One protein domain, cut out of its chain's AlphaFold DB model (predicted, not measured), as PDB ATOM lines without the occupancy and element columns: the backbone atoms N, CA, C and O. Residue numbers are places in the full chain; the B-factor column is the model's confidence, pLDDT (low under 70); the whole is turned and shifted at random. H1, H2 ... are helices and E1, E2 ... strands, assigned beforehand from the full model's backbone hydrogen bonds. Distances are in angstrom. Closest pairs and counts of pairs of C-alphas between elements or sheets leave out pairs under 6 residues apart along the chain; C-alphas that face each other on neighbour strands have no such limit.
ATOM      1  N   ALA A   9       6.747 -78.436  12.983       91.19
ATOM      2  CA  ALA A   9       5.825 -77.742  12.088       91.19
ATOM      3  C   ALA A   9       6.226 -77.943  10.619       91.19
ATOM      4  O   ALA A   9       5.411 -78.376   9.811       91.19
ATOM      5  N   PHE A  10       7.510 -77.750  10.301       91.75
ATOM      6  CA  PHE A  10       8.044 -77.991   8.961       91.75
ATOM      7  C   PHE A  10       7.809 -79.425   8.474       91.75
ATOM      8  O   PHE A  10       7.392 -79.625   7.339       91.75
ATOM      9  N   VAL A  11       8.070 -80.426   9.320       92.38
ATOM     10  CA  VAL A  11       7.886 -81.842   8.971       92.38
ATOM     11  C   VAL A  11       6.425 -82.152   8.637       92.38
ATOM     12  O   VAL A  11       6.160 -82.871   7.675       92.38
ATOM     13  N   VAL A  12       5.481 -81.610   9.409       91.31
ATOM     14  CA  VAL A  12       4.044 -81.780   9.154       91.31
ATOM     15  C   VAL A  12       3.658 -81.145   7.815       91.31
ATOM     16  O   VAL A  12       3.075 -81.817   6.965       91.31
ATOM     17  N   ASP A  13       4.068 -79.898   7.580       89.25
ATOM     18  CA  ASP A  13       3.778 -79.196   6.327       89.25
ATOM     19  C   ASP A  13       4.409 -79.887   5.114       89.25
ATOM     20  O   ASP A  13       3.786 -79.980   4.056       89.25
ATOM     21  N   ALA A  14       5.615 -80.433   5.277       88.56
ATOM     22  CA  ALA A  14       6.297 -81.194   4.240       88.56
ATOM     23  C   ALA A  14       5.485 -82.411   3.802       88.56
ATOM     24  O   ALA A  14       5.303 -82.635   2.605       88.56
ATOM     25  N   VAL A  15       4.972 -83.180   4.767       88.38
ATOM     26  CA  VAL A  15       4.139 -84.349   4.473       88.38
ATOM     27  C   VAL A  15       2.845 -83.921   3.790       88.38
ATOM     28  O   VAL A  15       2.503 -84.498   2.763       88.38
ATOM     29  N   HIS A  16       2.177 -82.871   4.270       86.50
ATOM     30  CA  HIS A  16       0.945 -82.369   3.652       86.50
ATOM     31  C   HIS A  16       1.140 -81.948   2.189       86.50
ATOM     32  O   HIS A  16       0.376 -82.358   1.312       86.50
ATOM     33  N   VAL A  17       2.190 -81.170   1.903       82.81
ATOM     34  CA  VAL A  17       2.498 -80.733   0.534       82.81
ATOM     35  C   VAL A  17       2.863 -81.919  -0.346       82.81
ATOM     36  O   VAL A  17       2.417 -82.015  -1.491       82.81
ATOM     37  N   ALA A  18       3.679 -82.836   0.165       79.00
ATOM     38  CA  ALA A  18       4.202 -83.917  -0.646       79.00
ATOM     39  C   ALA A  18       3.167 -85.020  -0.921       79.00
ATOM     40  O   ALA A  18       3.239 -85.664  -1.974       79.00
ATOM     41  N   GLU A  19       2.170 -85.182  -0.049       75.88
ATOM     42  CA  GLU A  19       0.972 -85.980  -0.324       75.88
ATOM     43  C   GLU A  19       0.035 -85.345  -1.360       75.88
ATOM     44  O   GLU A  19      -0.915 -85.982  -1.806       75.88
ATOM     45  N   GLY A  20       0.342 -84.129  -1.820       64.69
ATOM     46  CA  GLY A  20      -0.416 -83.473  -2.873       64.69
ATOM     47  C   GLY A  20      -1.815 -83.099  -2.417       64.69
ATOM     48  O   GLY A  20      -2.706 -83.043  -3.260       64.69
ATOM     49  N   ALA A  21      -1.995 -82.855  -1.113       54.34
ATOM     50  CA  ALA A  21      -3.255 -82.405  -0.569       54.34
ATOM     51  C   ALA A  21      -3.266 -80.872  -0.413       54.34
ATOM     52  O   ALA A  21      -2.991 -80.381   0.686       54.34
ATOM     53  N   PRO A  22      -3.560 -80.069  -1.464       52.78
ATOM     54  CA  PRO A  22      -3.985 -78.696  -1.219       52.78
ATOM     55  C   PRO A  22      -5.244 -78.734  -0.345       52.78
ATOM     56  O   PRO A  22      -5.962 -79.741  -0.340       52.78
ATOM     57  N   ASP A  23      -5.535 -77.645   0.369       58.81
ATOM     58  CA  ASP A  23      -6.689 -77.549   1.280       58.81
ATOM     59  C   ASP A  23      -8.005 -78.062   0.663       58.81
ATOM     60  O   ASP A  23      -8.836 -78.633   1.363       58.81
ATOM     61  N   GLU A  24      -8.153 -77.942  -0.660       56.28
ATOM     62  CA  GLU A  24      -9.301 -78.409  -1.446       56.28
ATOM     63  C   GLU A  24      -9.509 -79.935  -1.445       56.28
ATOM     64  O   GLU A  24     -10.636 -80.397  -1.585       56.28
ATOM     65  N   THR A  25      -8.458 -80.733  -1.256       67.44
ATOM     66  CA  THR A  25      -8.541 -82.211  -1.286       67.44
ATOM     67  C   THR A  25      -8.607 -82.847   0.100       67.44
ATOM     68  O   THR A  25      -8.845 -84.046   0.214       67.44
ATOM     69  N   ARG A  26      -8.438 -82.056   1.171       82.56
ATOM     70  CA  ARG A  26      -8.454 -82.552   2.557       82.56
ATOM     71  C   ARG A  26      -9.730 -83.331   2.878       82.56
ATOM     72  O   ARG A  26      -9.682 -84.343   3.572       82.56
ATOM     73  N   TYR A  27     -10.859 -82.854   2.367       91.25
ATOM     74  CA  TYR A  27     -12.188 -83.421   2.602       91.25
ATOM     75  C   TYR A  27     -12.777 -84.039   1.337       91.25
ATOM     76  O   TYR A  27     -13.989 -84.051   1.149       91.25
ATOM     77  N   ALA A  28     -11.906 -84.529   0.462       91.69
ATOM     78  CA  ALA A  28     -12.277 -85.239  -0.742       91.69
ATOM     79  C   ALA A  28     -11.541 -86.579  -0.797       91.69
ATOM     80  O   ALA A  28     -10.504 -86.783  -0.163       91.69
ATOM     81  N   ALA A  29     -12.102 -87.492  -1.572       92.50
ATOM     82  CA  ALA A  29     -11.467 -88.734  -1.937       92.50
ATOM     83  C   ALA A  29     -10.267 -88.470  -2.853       92.50
ATOM     84  O   ALA A  29     -10.354 -87.731  -3.836       92.50
ATOM     85  N   SER A  30      -9.162 -89.140  -2.561       91.25
ATOM     86  CA  SER A  30      -7.983 -89.228  -3.410       91.25
ATOM     87  C   SER A  30      -7.685 -90.691  -3.729       91.25
ATOM     88  O   SER A  30      -8.022 -91.605  -2.976       91.25
ATOM     89  N   PHE A  31      -7.037 -90.919  -4.868       88.81
ATOM     90  CA  PHE A  31      -6.636 -92.249  -5.312       88.81
ATOM     91  C   PHE A  31      -5.158 -92.235  -5.666       88.81
ATOM     92  O   PHE A  31      -4.667 -91.301  -6.310       88.81
ATOM     93  N   ALA A  32      -4.441 -93.282  -5.270       79.19
ATOM     94  CA  ALA A  32      -3.063 -93.454  -5.697       79.19
ATOM     95  C   ALA A  32      -3.018 -93.753  -7.203       79.19
ATOM     96  O   ALA A  32      -3.767 -94.585  -7.706       79.19
ATOM     97  N   GLN A  33      -2.099 -93.111  -7.929       71.56
ATOM     98  CA  GLN A  33      -1.902 -93.385  -9.360       71.56
ATOM     99  C   GLN A  33      -1.325 -94.786  -9.620       71.56
ATOM    100  O   GLN A  33      -1.542 -95.362 -10.682       71.56
ATOM    101  N   LYS A  34      -0.552 -95.315  -8.664       69.06
ATOM    102  CA  LYS A  34       0.073 -96.644  -8.697       69.06
ATOM    103  C   LYS A  34       0.124 -97.212  -7.275       69.06
ATOM    104  O   LYS A  34       0.300 -96.458  -6.318       69.06
ATOM    105  N   GLY A  35       0.053 -98.536  -7.146       70.25
ATOM    106  CA  GLY A  35       0.256 -99.249  -5.881       70.25
ATOM    107  C   GLY A  35      -0.962-100.046  -5.416       70.25
ATOM    108  O   GLY A  35      -1.860-100.353  -6.191       70.25
ATOM    109  N   LYS A  36      -0.956-100.426  -4.134       76.38
ATOM    110  CA  LYS A  36      -2.020-101.224  -3.494       76.38
ATOM    111  C   LYS A  36      -2.997-100.388  -2.666       76.38
ATOM    112  O   LYS A  36      -3.795-100.960  -1.926       76.38
ATOM    113  N   SER A  37      -2.912 -99.069  -2.772       81.38
ATOM    114  CA  SER A  37      -3.776 -98.172  -2.018       81.38
ATOM    115  C   SER A  37      -5.206 -98.194  -2.529       81.38
ATOM    116  O   SER A  37      -5.432 -98.402  -3.721       81.38
ATOM    117  N   GLY A  38      -6.157 -98.043  -1.611       87.38
ATOM    118  CA  GLY A  38      -7.562 -97.839  -1.936       87.38
ATOM    119  C   GLY A  38      -7.885 -96.360  -2.142       87.38
ATOM    120  O   GLY A  38      -7.017 -95.548  -2.482       87.38
ATOM    121  N   LEU A  39      -9.138 -96.005  -1.858       93.44
ATOM    122  CA  LEU A  39      -9.519 -94.609  -1.649       93.44
ATOM    123  C   LEU A  39      -8.823 -94.090  -0.387       93.44
ATOM    124  O   LEU A  39      -8.836 -94.745   0.655       93.44
ATOM    125  N   SER A  40      -8.230 -92.908  -0.477       93.56
ATOM    126  CA  SER A  40      -7.630 -92.193   0.649       93.56
ATOM    127  C   SER A  40      -8.320 -90.844   0.863       93.56
ATOM    128  O   SER A  40      -9.018 -90.349  -0.020       93.56
ATOM    129  N   PHE A  41      -8.174 -90.260   2.051       93.12
ATOM    130  CA  PHE A  41      -8.716 -88.934   2.380       93.12
ATOM    131  C   PHE A  41      -7.871 -88.250   3.466       93.12
ATOM    132  O   PHE A  41      -7.028 -88.886   4.102       93.12
ATOM    133  N   GLY A  42      -8.097 -86.959   3.713       92.56
ATOM    134  CA  GLY A  42      -7.331 -86.189   4.698       92.56
ATOM    135  C   GLY A  42      -5.954 -85.753   4.196       92.56
ATOM    136  O   GLY A  42      -5.456 -86.205   3.159       92.56
ATOM    137  N   ARG A  43      -5.305 -84.859   4.950       89.81
ATOM    138  CA  ARG A  43      -3.977 -84.337   4.582       89.81
ATOM    139  C   ARG A  43      -2.887 -85.394   4.709       89.81
ATOM    140  O   ARG A  43      -1.899 -85.346   3.982       89.81
ATOM    141  N   CYS A  44      -3.080 -86.364   5.599       89.62
ATOM    142  CA  CYS A  44      -2.149 -87.469   5.793       89.62
ATOM    143  C   CYS A  44      -2.407 -88.688   4.882       89.62
ATOM    144  O   CYS A  44      -1.711 -89.693   5.048       89.62
ATOM    145  N   GLN A  45      -3.362 -88.608   3.941       90.06
ATOM    146  CA  GLN A  45      -3.744 -89.687   3.010       90.06
ATOM    147  C   GLN A  45      -4.119 -90.988   3.737       90.06
ATOM    148  O   GLN A  45      -3.474 -92.029   3.614       90.06
ATOM    149  N   HIS A  46      -5.179 -90.916   4.535       91.75
ATOM    150  CA  HIS A  46      -5.740 -92.042   5.268       91.75
ATOM    151  C   HIS A  46      -6.374 -93.062   4.314       91.75
ATOM    152  O   HIS A  46      -7.523 -92.918   3.908       91.75
ATOM    153  N   ASP A  47      -5.608 -94.094   3.971       91.94
ATOM    154  CA  ASP A  47      -5.993 -95.146   3.027       91.94
ATOM    155  C   ASP A  47      -6.986 -96.152   3.628       91.94
ATOM    156  O   ASP A  47      -6.669 -96.889   4.567       91.94
ATOM    157  N   VAL A  48      -8.187 -96.212   3.054       94.69
ATOM    158  CA  VAL A  48      -9.292 -97.072   3.500       94.69
ATOM    159  C   VAL A  48      -8.977 -98.565   3.335       94.69
ATOM    160  O   VAL A  48      -9.485 -99.379   4.107       94.69
ATOM    161  N   ALA A  49      -8.138 -98.955   2.371       92.75
ATOM    162  CA  ALA A  49      -7.850-100.364   2.103       92.75
ATOM    163  C   ALA A  49      -6.884-100.991   3.119       92.75
ATOM    164  O   ALA A  49      -6.949-102.195   3.365       92.75
ATOM    165  N   VAL A  50      -5.974-100.198   3.695       89.00
ATOM    166  CA  VAL A  50      -4.885-100.712   4.553       89.00
ATOM    167  C   VAL A  50      -4.906-100.172   5.984       89.00
ATOM    168  O   VAL A  50      -4.159-100.671   6.826       89.00
ATOM    169  N   ASN A  51      -5.740 -99.173   6.283       90.81
ATOM    170  CA  ASN A  51      -5.881 -98.602   7.618       90.81
ATOM    171  C   ASN A  51      -7.306 -98.814   8.157       90.81
ATOM    172  O   ASN A  51      -8.239 -98.097   7.801       90.81
ATOM    173  N   ASP A  52      -7.456 -99.772   9.076       91.81
ATOM    174  CA  ASP A  52      -8.747-100.116   9.689       91.81
ATOM    175  C   ASP A  52      -9.416 -98.940  10.413       91.81
ATOM    176  O   ASP A  52     -10.646 -98.856  10.448       91.81
ATOM    177  N   ASP A  53      -8.637 -98.036  11.012       92.12
ATOM    178  CA  ASP A  53      -9.192 -96.855  11.678       92.12
ATOM    179  C   ASP A  53      -9.710 -95.849  10.644       92.12
ATOM    180  O   ASP A  53     -10.843 -95.378  10.754       92.12
ATOM    181  N   ALA A  54      -8.945 -95.613   9.570       94.38
ATOM    182  CA  ALA A  54      -9.400 -94.806   8.436       94.38
ATOM    183  C   ALA A  54     -10.691 -95.371   7.837       94.38
ATOM    184  O   ALA A  54     -11.658 -94.632   7.653       94.38
ATOM    185  N   ARG A  55     -10.748 -96.690   7.621       95.94
ATOM    186  CA  ARG A  55     -11.944 -97.377   7.130       95.94
ATOM    187  C   ARG A  55     -13.146 -97.159   8.041       95.94
ATOM    188  O   ARG A  55     -14.204 -96.794   7.546       95.94
ATOM    189  N   LYS A  56     -13.003 -97.327   9.358       95.75
ATOM    190  CA  LYS A  56     -14.101 -97.108  10.321       95.75
ATOM    191  C   LYS A  56     -14.593 -95.662  10.332       95.75
ATOM    192  O   LYS A  56     -15.795 -95.417  10.447       95.75
ATOM    193  N   LYS A  57     -13.683 -94.689  10.237       95.00
ATOM    194  CA  LYS A  57     -14.051 -93.266  10.178       95.00
ATOM    195  C   LYS A  57     -14.738 -92.917   8.866       95.00
ATOM    196  O   LYS A  57     -15.761 -92.243   8.903       95.00
ATOM    197  N   PHE A  58     -14.243 -93.443   7.751       96.81
ATOM    198  CA  PHE A  58     -14.886 -93.338   6.446       96.81
ATOM    199  C   PHE A  58     -16.298 -93.934   6.470       96.81
ATOM    200  O   PHE A  58     -17.263 -93.270   6.116       96.81
ATOM    201  N   GLU A  59     -16.437 -95.147   7.002       96.62
ATOM    202  CA  GLU A  59     -17.714 -95.835   7.187       96.62
ATOM    203  C   GLU A  59     -18.726 -94.990   7.978       96.62
ATOM    204  O   GLU A  59     -19.886 -94.841   7.592       96.62
ATOM    205  N   THR A  60     -18.263 -94.397   9.079       94.94
ATOM    206  CA  THR A  60     -19.070 -93.516   9.929       94.94
ATOM    207  C   THR A  60     -19.471 -92.239   9.191       94.94
ATOM    208  O   THR A  60     -20.616 -91.808   9.311       94.94
ATOM    209  N   ALA A  61     -18.554 -91.648   8.418       95.56
ATOM    210  CA  ALA A  61     -18.833 -90.465   7.613       95.56
ATOM    211  C   ALA A  61     -19.938 -90.744   6.585       95.56
ATOM    212  O   ALA A  61     -20.893 -89.982   6.513       95.56
ATOM    213  N   LEU A  62     -19.869 -91.870   5.866       96.44
ATOM    214  CA  LEU A  62     -20.904 -92.249   4.899       96.44
ATOM    215  C   LEU A  62     -22.263 -92.509   5.566       96.44
ATOM    216  O   LEU A  62     -23.279 -92.022   5.081       96.44
ATOM    217  N   LYS A  63     -22.287 -93.240   6.689       95.38
ATOM    218  CA  LYS A  63     -23.521 -93.560   7.435       95.38
ATOM    219  C   LYS A  63     -24.241 -92.335   7.983       95.38
ATOM    220  O   LYS A  63     -25.463 -92.337   8.078       95.38
ATOM    221  N   ASN A  64     -23.484 -91.325   8.397       94.06
ATOM    222  CA  ASN A  64     -24.039 -90.125   9.018       94.06
ATOM    223  C   ASN A  64     -24.291 -89.000   8.011       94.06
ATOM    224  O   ASN A  64     -24.854 -87.975   8.390       94.06
ATOM    225  N   ALA A  65     -23.882 -89.167   6.753       95.50
ATOM    226  CA  ALA A  65     -24.027 -88.143   5.737       95.50
ATOM    227  C   ALA A  65     -25.506 -87.919   5.392       95.50
ATOM    228  O   ALA A  65     -26.205 -88.829   4.933       95.50
ATOM    229  N   LYS A  66     -25.967 -86.681   5.593       94.12
ATOM    230  CA  LYS A  66     -27.325 -86.235   5.272       94.12
ATOM    231  C   LYS A  66     -27.318 -85.189   4.167       94.12
ATOM    232  O   LYS A  66     -26.471 -84.302   4.187       94.12
ATOM    233  N   ASP A  67     -28.250 -85.290   3.226       90.69
ATOM    234  CA  ASP A  67     -28.468 -84.246   2.221       90.69
ATOM    235  C   ASP A  67     -29.078 -82.968   2.842       90.69
ATOM    236  O   ASP A  67     -29.443 -82.939   4.019       90.69
ATOM    237  N   ASP A  68     -29.228 -81.907   2.044       88.06
ATOM    238  CA  ASP A  68     -29.812 -80.629   2.495       88.06
ATOM    239  C   ASP A  68     -31.264 -80.764   2.999       88.06
ATOM    240  O   ASP A  68     -31.769 -79.898   3.718       88.06
ATOM    241  N   ALA A  69     -31.951 -81.849   2.630       91.06
ATOM    242  CA  ALA A  69     -33.298 -82.185   3.076       91.06
ATOM    243  C   ALA A  69     -33.308 -83.138   4.290       91.06
ATOM    244  O   ALA A  69     -34.378 -83.590   4.704       91.06
ATOM    245  N   ASN A  70     -32.143 -83.396   4.894       90.00
ATOM    246  CA  ASN A  70     -31.927 -84.277   6.040       90.00
ATOM    247  C   ASN A  70     -32.268 -85.764   5.786       90.00
ATOM    248  O   ASN A  70     -32.558 -86.515   6.723       90.00
ATOM    249  N   ASN A  71     -32.224 -86.207   4.529       91.56
ATOM    250  CA  ASN A  71     -32.312 -87.621   4.162       91.56
ATOM    251  C   ASN A  71     -30.918 -88.251   4.118       91.56
ATOM    252  O   ASN A  71     -29.921 -87.554   3.950       91.56
ATOM    253  N   ASP A  72     -30.839 -89.576   4.254       94.81
ATOM    254  CA  ASP A  72     -29.587 -90.309   4.037       94.81
ATOM    255  C   ASP A  72     -29.052 -90.060   2.617       94.81
ATOM    256  O   ASP A  72     -29.772 -90.266   1.639       94.81
ATOM    257  N   MET A  73     -27.787 -89.632   2.495       95.88
ATOM    258  CA  MET A  73     -27.162 -89.391   1.180       95.88
ATOM    259  C   MET A  73     -26.997 -90.678   0.355       95.88
ATOM    260  O   MET A  73     -26.936 -90.629  -0.880       95.88
ATOM    261  N   PHE A  74     -26.894 -91.819   1.042       97.06
ATOM    262  CA  PHE A  74     -26.671 -93.131   0.451       97.06
ATOM    263  C   PHE A  74     -27.808 -94.075   0.814       97.06
ATOM    264  O   PHE A  74     -28.194 -94.206   1.976       97.06
ATOM    265  N   THR A  75     -28.295 -94.802  -0.184       96.25
ATOM    266  CA  THR A  75     -29.017 -96.054   0.051       96.25
ATOM    267  C   THR A  75     -28.061 -97.121   0.598       96.25
ATOM    268  O   THR A  75     -26.844 -97.011   0.439       96.25
ATOM    269  N   ASN A  76     -28.594 -98.185   1.208       95.50
ATOM    270  CA  ASN A  76     -27.762 -99.284   1.721       95.50
ATOM    271  C   ASN A  76     -26.871 -99.899   0.626       95.50
ATOM    272  O   ASN A  76     -25.690-100.128   0.865       95.50
ATOM    273  N   ASP A  77     -27.410-100.090  -0.583       96.94
ATOM    274  CA  ASP A  77     -26.669-100.673  -1.706       96.94
ATOM    275  C   ASP A  77     -25.540 -99.747  -2.191       96.94
ATOM    276  O   ASP A  77     -24.429-100.205  -2.462       96.94
ATOM    277  N   GLU A  78     -25.794 -98.434  -2.276       97.44
ATOM    278  CA  GLU A  78     -24.759 -97.449  -2.623       97.44
ATOM    279  C   GLU A  78     -23.664 -97.404  -1.557       97.44
ATOM    280  O   GLU A  78     -22.481 -97.388  -1.886       97.44
ATOM    281  N   TYR A  79     -24.056 -97.407  -0.284       97.19
ATOM    282  CA  TYR A  79     -23.135 -97.418   0.842       97.19
ATOM    283  C   TYR A  79     -22.223 -98.658   0.813       97.19
ATOM    284  O   TYR A  79     -20.999 -98.520   0.886       97.19
ATOM    285  N   ASP A  80     -22.796 -99.854   0.646       97.06
ATOM    286  CA  ASP A  80     -22.034-101.103   0.602       97.06
ATOM    287  C   ASP A  80     -21.093-101.127  -0.610       97.06
ATOM    288  O   ASP A  80     -19.921-101.497  -0.480       97.06
ATOM    289  N   LYS A  81     -21.564-100.651  -1.772       97.50
ATOM    290  CA  LYS A  81     -20.752-100.574  -2.992       97.50
ATOM    291  C   LYS A  81     -19.589 -99.594  -2.850       97.50
ATOM    292  O   LYS A  81     -18.468 -99.924  -3.239       97.50
ATOM    293  N   VAL A  82     -19.827 -98.411  -2.284       97.62
ATOM    294  CA  VAL A  82     -18.772 -97.428  -2.001       97.62
ATOM    295  C   VAL A  82     -17.747 -98.027  -1.047       97.62
ATOM    296  O   VAL A  82     -16.551 -97.933  -1.309       97.62
ATOM    297  N   LEU A  83     -18.180 -98.661   0.044       96.81
ATOM    298  CA  LEU A  83     -17.259 -99.227   1.028       96.81
ATOM    299  C   LEU A  83     -16.416-100.364   0.437       96.81
ATOM    300  O   LEU A  83     -15.213-100.429   0.705       96.81
ATOM    301  N   GLU A  84     -17.024-101.232  -0.374       96.56
ATOM    302  CA  GLU A  84     -16.332-102.294  -1.111       96.56
ATOM    303  C   GLU A  84     -15.258-101.712  -2.038       96.56
ATOM    304  O   GLU A  84     -14.090-102.098  -1.945       96.56
ATOM    305  N   LEU A  85     -15.634-100.757  -2.897       96.19
ATOM    306  CA  LEU A  85     -14.723-100.136  -3.857       96.19
ATOM    307  C   LEU A  85     -13.589 -99.385  -3.159       96.19
ATOM    308  O   LEU A  85     -12.428 -99.601  -3.494       96.19
ATOM    309  N   SER A  86     -13.902 -98.560  -2.162       95.50
ATOM    310  CA  SER A  86     -12.919 -97.772  -1.410       95.50
ATOM    311  C   SER A  86     -11.902 -98.637  -0.670       95.50
ATOM    312  O   SER A  86     -10.740 -98.254  -0.550       95.50
ATOM    313  N   SER A  87     -12.324 -99.815  -0.195       95.25
ATOM    314  CA  SER A  87     -11.453-100.767   0.507       95.25
ATOM    315  C   SER A  87     -10.652-101.663  -0.445       95.25
ATOM    316  O   SER A  87      -9.828-102.462   0.007       95.25
ATOM    317  N   ARG A  88     -10.894-101.585  -1.759       94.00
ATOM    318  CA  ARG A  88     -10.231-102.435  -2.746       94.00
ATOM    319  C   ARG A  88      -8.847-101.886  -3.078       94.00
ATOM    320  O   ARG A  88      -8.707-100.809  -3.649       94.00
ATOM    321  N   SER A  89      -7.816-102.670  -2.775       91.31
ATOM    322  CA  SER A  89      -6.434-102.323  -3.105       91.31
ATOM    323  C   SER A  89      -6.229-102.078  -4.601       91.31
ATOM    324  O   SER A  89      -6.551-102.939  -5.420       91.31
ATOM    325  N   GLY A  90      -5.615-100.944  -4.939       88.12
ATOM    326  CA  GLY A  90      -5.248-100.571  -6.305       88.12
ATOM    327  C   GLY A  90      -6.400-100.018  -7.143       88.12
ATOM    328  O   GLY A  90      -6.248 -99.915  -8.357       88.12
ATOM    329  N   VAL A  91      -7.545 -99.688  -6.533       91.19
ATOM    330  CA  VAL A  91      -8.648 -99.026  -7.240       91.19
ATOM    331  C   VAL A  91      -8.228 -97.622  -7.681       91.19
ATOM    332  O   VAL A  91      -7.659 -96.858  -6.900       91.19
ATOM    333  N   THR A  92      -8.519 -97.268  -8.931       90.69
ATOM    334  CA  THR A  92      -8.330 -95.904  -9.437       90.69
ATOM    335  C   THR A  92      -9.636 -95.112  -9.403       90.69
ATOM    336  O   THR A  92     -10.722 -95.684  -9.296       90.69
ATOM    337  N   ALA A  93      -9.550 -93.786  -9.543       91.06
ATOM    338  CA  ALA A  93     -10.737 -92.939  -9.675       91.06
ATOM    339  C   ALA A  93     -11.597 -93.333 -10.894       91.06
ATOM    340  O   ALA A  93     -12.822 -93.310 -10.818       91.06
ATOM    341  N   GLU A  94     -10.960 -93.736 -12.001       91.31
ATOM    342  CA  GLU A  94     -11.649 -94.206 -13.210       91.31
ATOM    343  C   GLU A  94     -12.380 -95.531 -12.962       91.31
ATOM    344  O   GLU A  94     -13.537 -95.674 -13.354       91.31
ATOM    345  N   ASP A  95     -11.744 -96.482 -12.267       91.62
ATOM    346  CA  ASP A  95     -12.391 -97.744 -11.890       91.62
ATOM    347  C   ASP A  95     -13.596 -97.501 -10.979       91.62
ATOM    348  O   ASP A  95     -14.642 -98.129 -11.151       91.62
ATOM    349  N   PHE A  96     -13.447 -96.582 -10.021       94.56
ATOM    350  CA  PHE A  96     -14.507 -96.209  -9.094       94.56
ATOM    351  C   PHE A  96     -15.711 -95.633  -9.846       94.56
ATOM    352  O   PHE A  96     -16.822 -96.134  -9.696       94.56
ATOM    353  N   GLU A  97     -15.487 -94.635 -10.704       94.12
ATOM    354  CA  GLU A  97     -16.553 -93.975 -11.466       94.12
ATOM    355  C   GLU A  97     -17.208 -94.918 -12.485       94.12
ATOM    356  O   GLU A  97     -18.413 -94.869 -12.716       94.12
ATOM    357  N   LYS A  98     -16.440 -95.841 -13.068       95.88
ATOM    358  CA  LYS A  98     -16.965 -96.853 -13.989       95.88
ATOM    359  C   LYS A  98     -17.885 -97.861 -13.299       95.88
ATOM    360  O   LYS A  98     -18.870 -98.292 -13.899       95.88
ATOM    361  N   GLU A  99     -17.549 -98.290 -12.084       96.12
ATOM    362  CA  GLU A  99     -18.332 -99.285 -11.337       96.12
ATOM    363  C   GLU A  99     -19.458 -98.686 -10.496       96.12
ATOM    364  O   GLU A  99     -20.428 -99.384 -10.195       96.12
ATOM    365  N   ALA A 100     -19.330 -97.420 -10.112       95.19
ATOM    366  CA  ALA A 100     -20.292 -96.696  -9.300       95.19
ATOM    367  C   ALA A 100     -20.476 -95.247  -9.802       95.19
ATOM    368  O   ALA A 100     -20.092 -94.303  -9.104       95.19
ATOM    369  N   PRO A 101     -21.075 -95.056 -10.997       96.00
ATOM    370  CA  PRO A 101     -21.201 -93.735 -11.608       96.00
ATOM    371  C   PRO A 101     -21.920 -92.730 -10.704       96.00
ATOM    372  O   PRO A 101     -22.994 -93.020 -10.170       96.00
ATOM    373  N   GLY A 102     -21.334 -91.546 -10.537       93.75
ATOM    374  CA  GLY A 102     -21.855 -90.449  -9.721       93.75
ATOM    375  C   GLY A 102     -21.707 -90.631  -8.206       93.75
ATOM    376  O   GLY A 102     -21.972 -89.691  -7.456       93.75
ATOM    377  N   LEU A 103     -21.265 -91.798  -7.715       96.38
ATOM    378  CA  LEU A 103     -21.084 -91.993  -6.271       96.38
ATOM    379  C   LEU A 103     -19.836 -91.291  -5.741       96.38
ATOM    380  O   LEU A 103     -19.814 -90.935  -4.565       96.38
ATOM    381  N   LEU A 104     -18.825 -91.033  -6.575       95.25
ATOM    382  CA  LEU A 104     -17.624 -90.320  -6.138       95.25
ATOM    383  C   LEU A 104     -17.941 -88.885  -5.683       95.25
ATOM    384  O   LEU A 104     -17.435 -88.434  -4.656       95.25
ATOM    385  N   GLU A 105     -18.827 -88.182  -6.391       93.88
ATOM    386  CA  GLU A 105     -19.287 -86.846  -5.990       93.88
ATOM    387  C   GLU A 105     -20.036 -86.884  -4.653       93.88
ATOM    388  O   GLU A 105     -19.779 -86.055  -3.778       93.88
ATOM    389  N   LYS A 106     -20.898 -87.891  -4.450       95.62
ATOM    390  CA  LYS A 106     -21.582 -88.104  -3.166       95.62
ATOM    391  C   LYS A 106     -20.598 -88.400  -2.035       95.62
ATOM    392  O   LYS A 106     -20.761 -87.873  -0.940       95.62
ATOM    393  N   VAL A 107     -19.567 -89.209  -2.286       96.81
ATOM    394  CA  VAL A 107     -18.501 -89.484  -1.306       96.81
ATOM    395  C   VAL A 107     -17.786 -88.197  -0.918       96.81
ATOM    396  O   VAL A 107     -17.616 -87.932   0.269       96.81
ATOM    397  N   ASN A 108     -17.423 -87.365  -1.893       95.19
ATOM    398  CA  ASN A 108     -16.800 -86.074  -1.621       95.19
ATOM    399  C   ASN A 108     -17.727 -85.159  -0.808       95.19
ATOM    400  O   ASN A 108     -17.279 -84.548   0.156       95.19
ATOM    401  N   ALA A 109     -19.023 -85.105  -1.127       94.56
ATOM    402  CA  ALA A 109     -19.994 -84.345  -0.338       94.56
ATOM    403  C   ALA A 109     -20.105 -84.867   1.107       94.56
ATOM    404  O   ALA A 109     -20.101 -84.076   2.051       94.56
ATOM    405  N   ALA A 110     -20.127 -86.189   1.289       96.06
ATOM    406  CA  ALA A 110     -20.190 -86.838   2.595       96.06
ATOM    407  C   ALA A 110     -18.959 -86.543   3.464       96.06
ATOM    408  O   ALA A 110     -19.102 -86.171   4.630       96.06
ATOM    409  N   LEU A 111     -17.753 -86.643   2.891       95.69
ATOM    410  CA  LEU A 111     -16.494 -86.286   3.558       95.69
ATOM    411  C   LEU A 111     -16.428 -84.804   3.950       95.69
ATOM    412  O   LEU A 111     -15.705 -84.434   4.874       95.69
ATOM    413  N   ASN A 112     -17.204 -83.965   3.268       93.88
ATOM    414  CA  ASN A 112     -17.228 -82.525   3.457       93.88
ATOM    415  C   ASN A 112     -18.275 -82.039   4.479       93.88
ATOM    416  O   ASN A 112     -18.358 -80.834   4.726       93.88
ATOM    417  N   THR A 113     -19.055 -82.942   5.082       93.25
ATOM    418  CA  THR A 113     -19.952 -82.632   6.211       93.25
ATOM    419  C   THR A 113     -19.164 -82.206   7.454       93.25
ATOM    420  O   THR A 113     -17.996 -82.562   7.612       93.25
ATOM    421  N   GLU A 114     -19.770 -81.430   8.356       91.88
ATOM    422  CA  GLU A 114     -19.085 -80.927   9.558       91.88
ATOM    423  C   GLU A 114     -18.599 -82.069  10.466       91.88
ATOM    424  O   GLU A 114     -17.465 -82.054  10.961       91.88
ATOM    425  N   GLU A 115     -19.426 -83.099  10.630       91.44
ATOM    426  CA  GLU A 115     -19.115 -84.284  11.419       91.44
ATOM    427  C   GLU A 115     -17.955 -85.076  10.806       91.44
ATOM    428  O   GLU A 115     -17.028 -85.469  11.525       91.44
ATOM    429  N   ALA A 116     -17.967 -85.284   9.483       94.44
ATOM    430  CA  ALA A 116     -16.883 -85.975   8.791       94.44
ATOM    431  C   ALA A 116     -15.584 -85.168   8.851       94.44
ATOM    432  O   ALA A 116     -14.552 -85.720   9.228       94.44
ATOM    433  N   ARG A 117     -15.632 -83.857   8.586       94.31
ATOM    434  CA  ARG A 117     -14.473 -82.959   8.700       94.31
ATOM    435  C   ARG A 117     -13.850 -83.023  10.089       94.31
ATOM    436  O   ARG A 117     -12.644 -83.197  10.206       94.31
ATOM    437  N   THR A 118     -14.662 -82.980  11.144       93.81
ATOM    438  CA  THR A 118     -14.175 -83.100  12.529       93.81
ATOM    439  C   THR A 118     -13.478 -84.442  12.775       93.81
ATOM    440  O   THR A 118     -12.432 -84.499  13.427       93.81
ATOM    441  N   ALA A 119     -14.026 -85.538  12.243       93.31
ATOM    442  CA  ALA A 119     -13.412 -86.858  12.357       93.31
ATOM    443  C   ALA A 119     -12.091 -86.966  11.572       93.31
ATOM    444  O   ALA A 119     -11.132 -87.548  12.082       93.31
ATOM    445  N   ILE A 120     -12.036 -86.393  10.366       93.31
ATOM    446  CA  ILE A 120     -10.844 -86.344   9.508       93.31
ATOM    447  C   ILE A 120      -9.751 -85.506  10.172       93.31
ATOM    448  O   ILE A 120      -8.621 -85.966  10.287       93.31
ATOM    449  N   ASP A 121     -10.089 -84.332  10.702       93.06
ATOM    450  CA  ASP A 121      -9.156 -83.470  11.429       93.06
ATOM    451  C   ASP A 121      -8.565 -84.179  12.656       93.06
ATOM    452  O   ASP A 121      -7.374 -84.053  12.943       93.06
ATOM    453  N   GLY A 122      -9.378 -84.972  13.361       93.19
ATOM    454  CA  GLY A 122      -8.910 -85.808  14.465       93.19
ATOM    455  C   GLY A 122      -7.934 -86.909  14.026       93.19
ATOM    456  O   GLY A 122      -6.956 -87.170  14.731       93.19
ATOM    457  N   LEU A 123      -8.180 -87.539  12.871       92.56
ATOM    458  CA  LEU A 123      -7.280 -88.535  12.283       92.56
ATOM    459  C   LEU A 123      -5.957 -87.911  11.826       92.56
ATOM    460  O   LEU A 123      -4.895 -88.437  12.177       92.56
ATOM    461  N   ASP A 124      -6.021 -86.782  11.113       92.75
ATOM    462  CA  ASP A 124      -4.852 -86.021  10.667       92.75
ATOM    463  C   ASP A 124      -3.996 -85.658  11.893       92.75
ATOM    464  O   ASP A 124      -2.833 -86.044  11.974       92.75
TER     465      ASP A 124
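This is residues 9 to 124 of the 466 residues of an uncharacterized protein of Desulfovibrio alkalitolerans DSM 16529 (UniProt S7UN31). Five helices, H2 to H6, make a compact body with a small patch of short strand pairings about E1 near its middle, while the first helix, H1, is set off alone at one end and adds to the length. In the body, H2 and H6 run side by side in opposite directions, H2 and H3 form a hairpin, H5 is set crosswise to H2 and H3, and H4 and H6 are at different sides of the body. The printed part has 116 residues, with six named helices and one named strand in the order H1, E1, H2, H3, H4, H5, H6, and its class is mostly helix. The whole is compact, with a radius of gyration of the C-alphas of 13.5 A, and spans 42 by 29 by 23 A.

H2, residues 52 to 64, touches H6, residues 114 to 124, at a shallow tilt of 8 degrees, opposite ways; their closest C-alphas, of Ala 61 and Ala 116, are 5.0 A apart. With residues 59 to 63 alone, H2 only just touches H3, residues 76 to 86, with 3 pairs of C-alphas within 8 A, the closest being Leu 62 and Tyr 79 at 6.9 A. H2 and H3 are a helical hairpin at a shallow tilt of 29 degrees, opposite ways. With residues 58 to 62 alone, H2 touches H5, residues 103 to 111, about perpendicular at 85 degrees; the closest C-alphas, of Leu 62 and Ala 110, are 5.9 A apart. H5 only just touches H3, with 3 pairs of C-alphas within 8 A, about perpendicular at 89 degrees; the closest are Val 82 and Leu 103, 7.3 A. The helix packing is thus part aligned, part crossed: two of these four touching pairs are at a shallow tilt. H4, residues 93 to 99, and H5 only just touch, and only at the corner by their link, the closest C-alphas being Glu 97 and Leu 104 at 6.5 A. E1, residues 39 to 41, pairs with no named strand, but residues 30 to 31 pair antiparallel with its residues 39 to 40, and residues 46 to 47 with its residues 40 to 41. H1, residues 9 to 18, is apart from the five other helices and from E1. In H1 to H6 every O i to N i+4 pair is within hydrogen-bond range.

H2, the longest helix with 13 residues, measures 18.3 A from C-alpha 52 at (-8.747, -100.116, 9.689) to C-alpha 64. H3 and H6 are each 15.2 A long and H1 is 14.2 A. H1 begins at C-alpha 9, (5.825, -77.742, 12.088), and H6 ends at C-alpha 124, (-4.852, -86.021, 10.667).

The two C-alphas farthest apart, of Phe 10 and Asp 77, are 42.8 A apart. The printed part has no cut. The links H1 to E1, 20 residues, and H2 to H3, 11 residues, are long. Mean pLDDT of the printed part is 90.2; residues 20 to 25 and residue 34 are under 70.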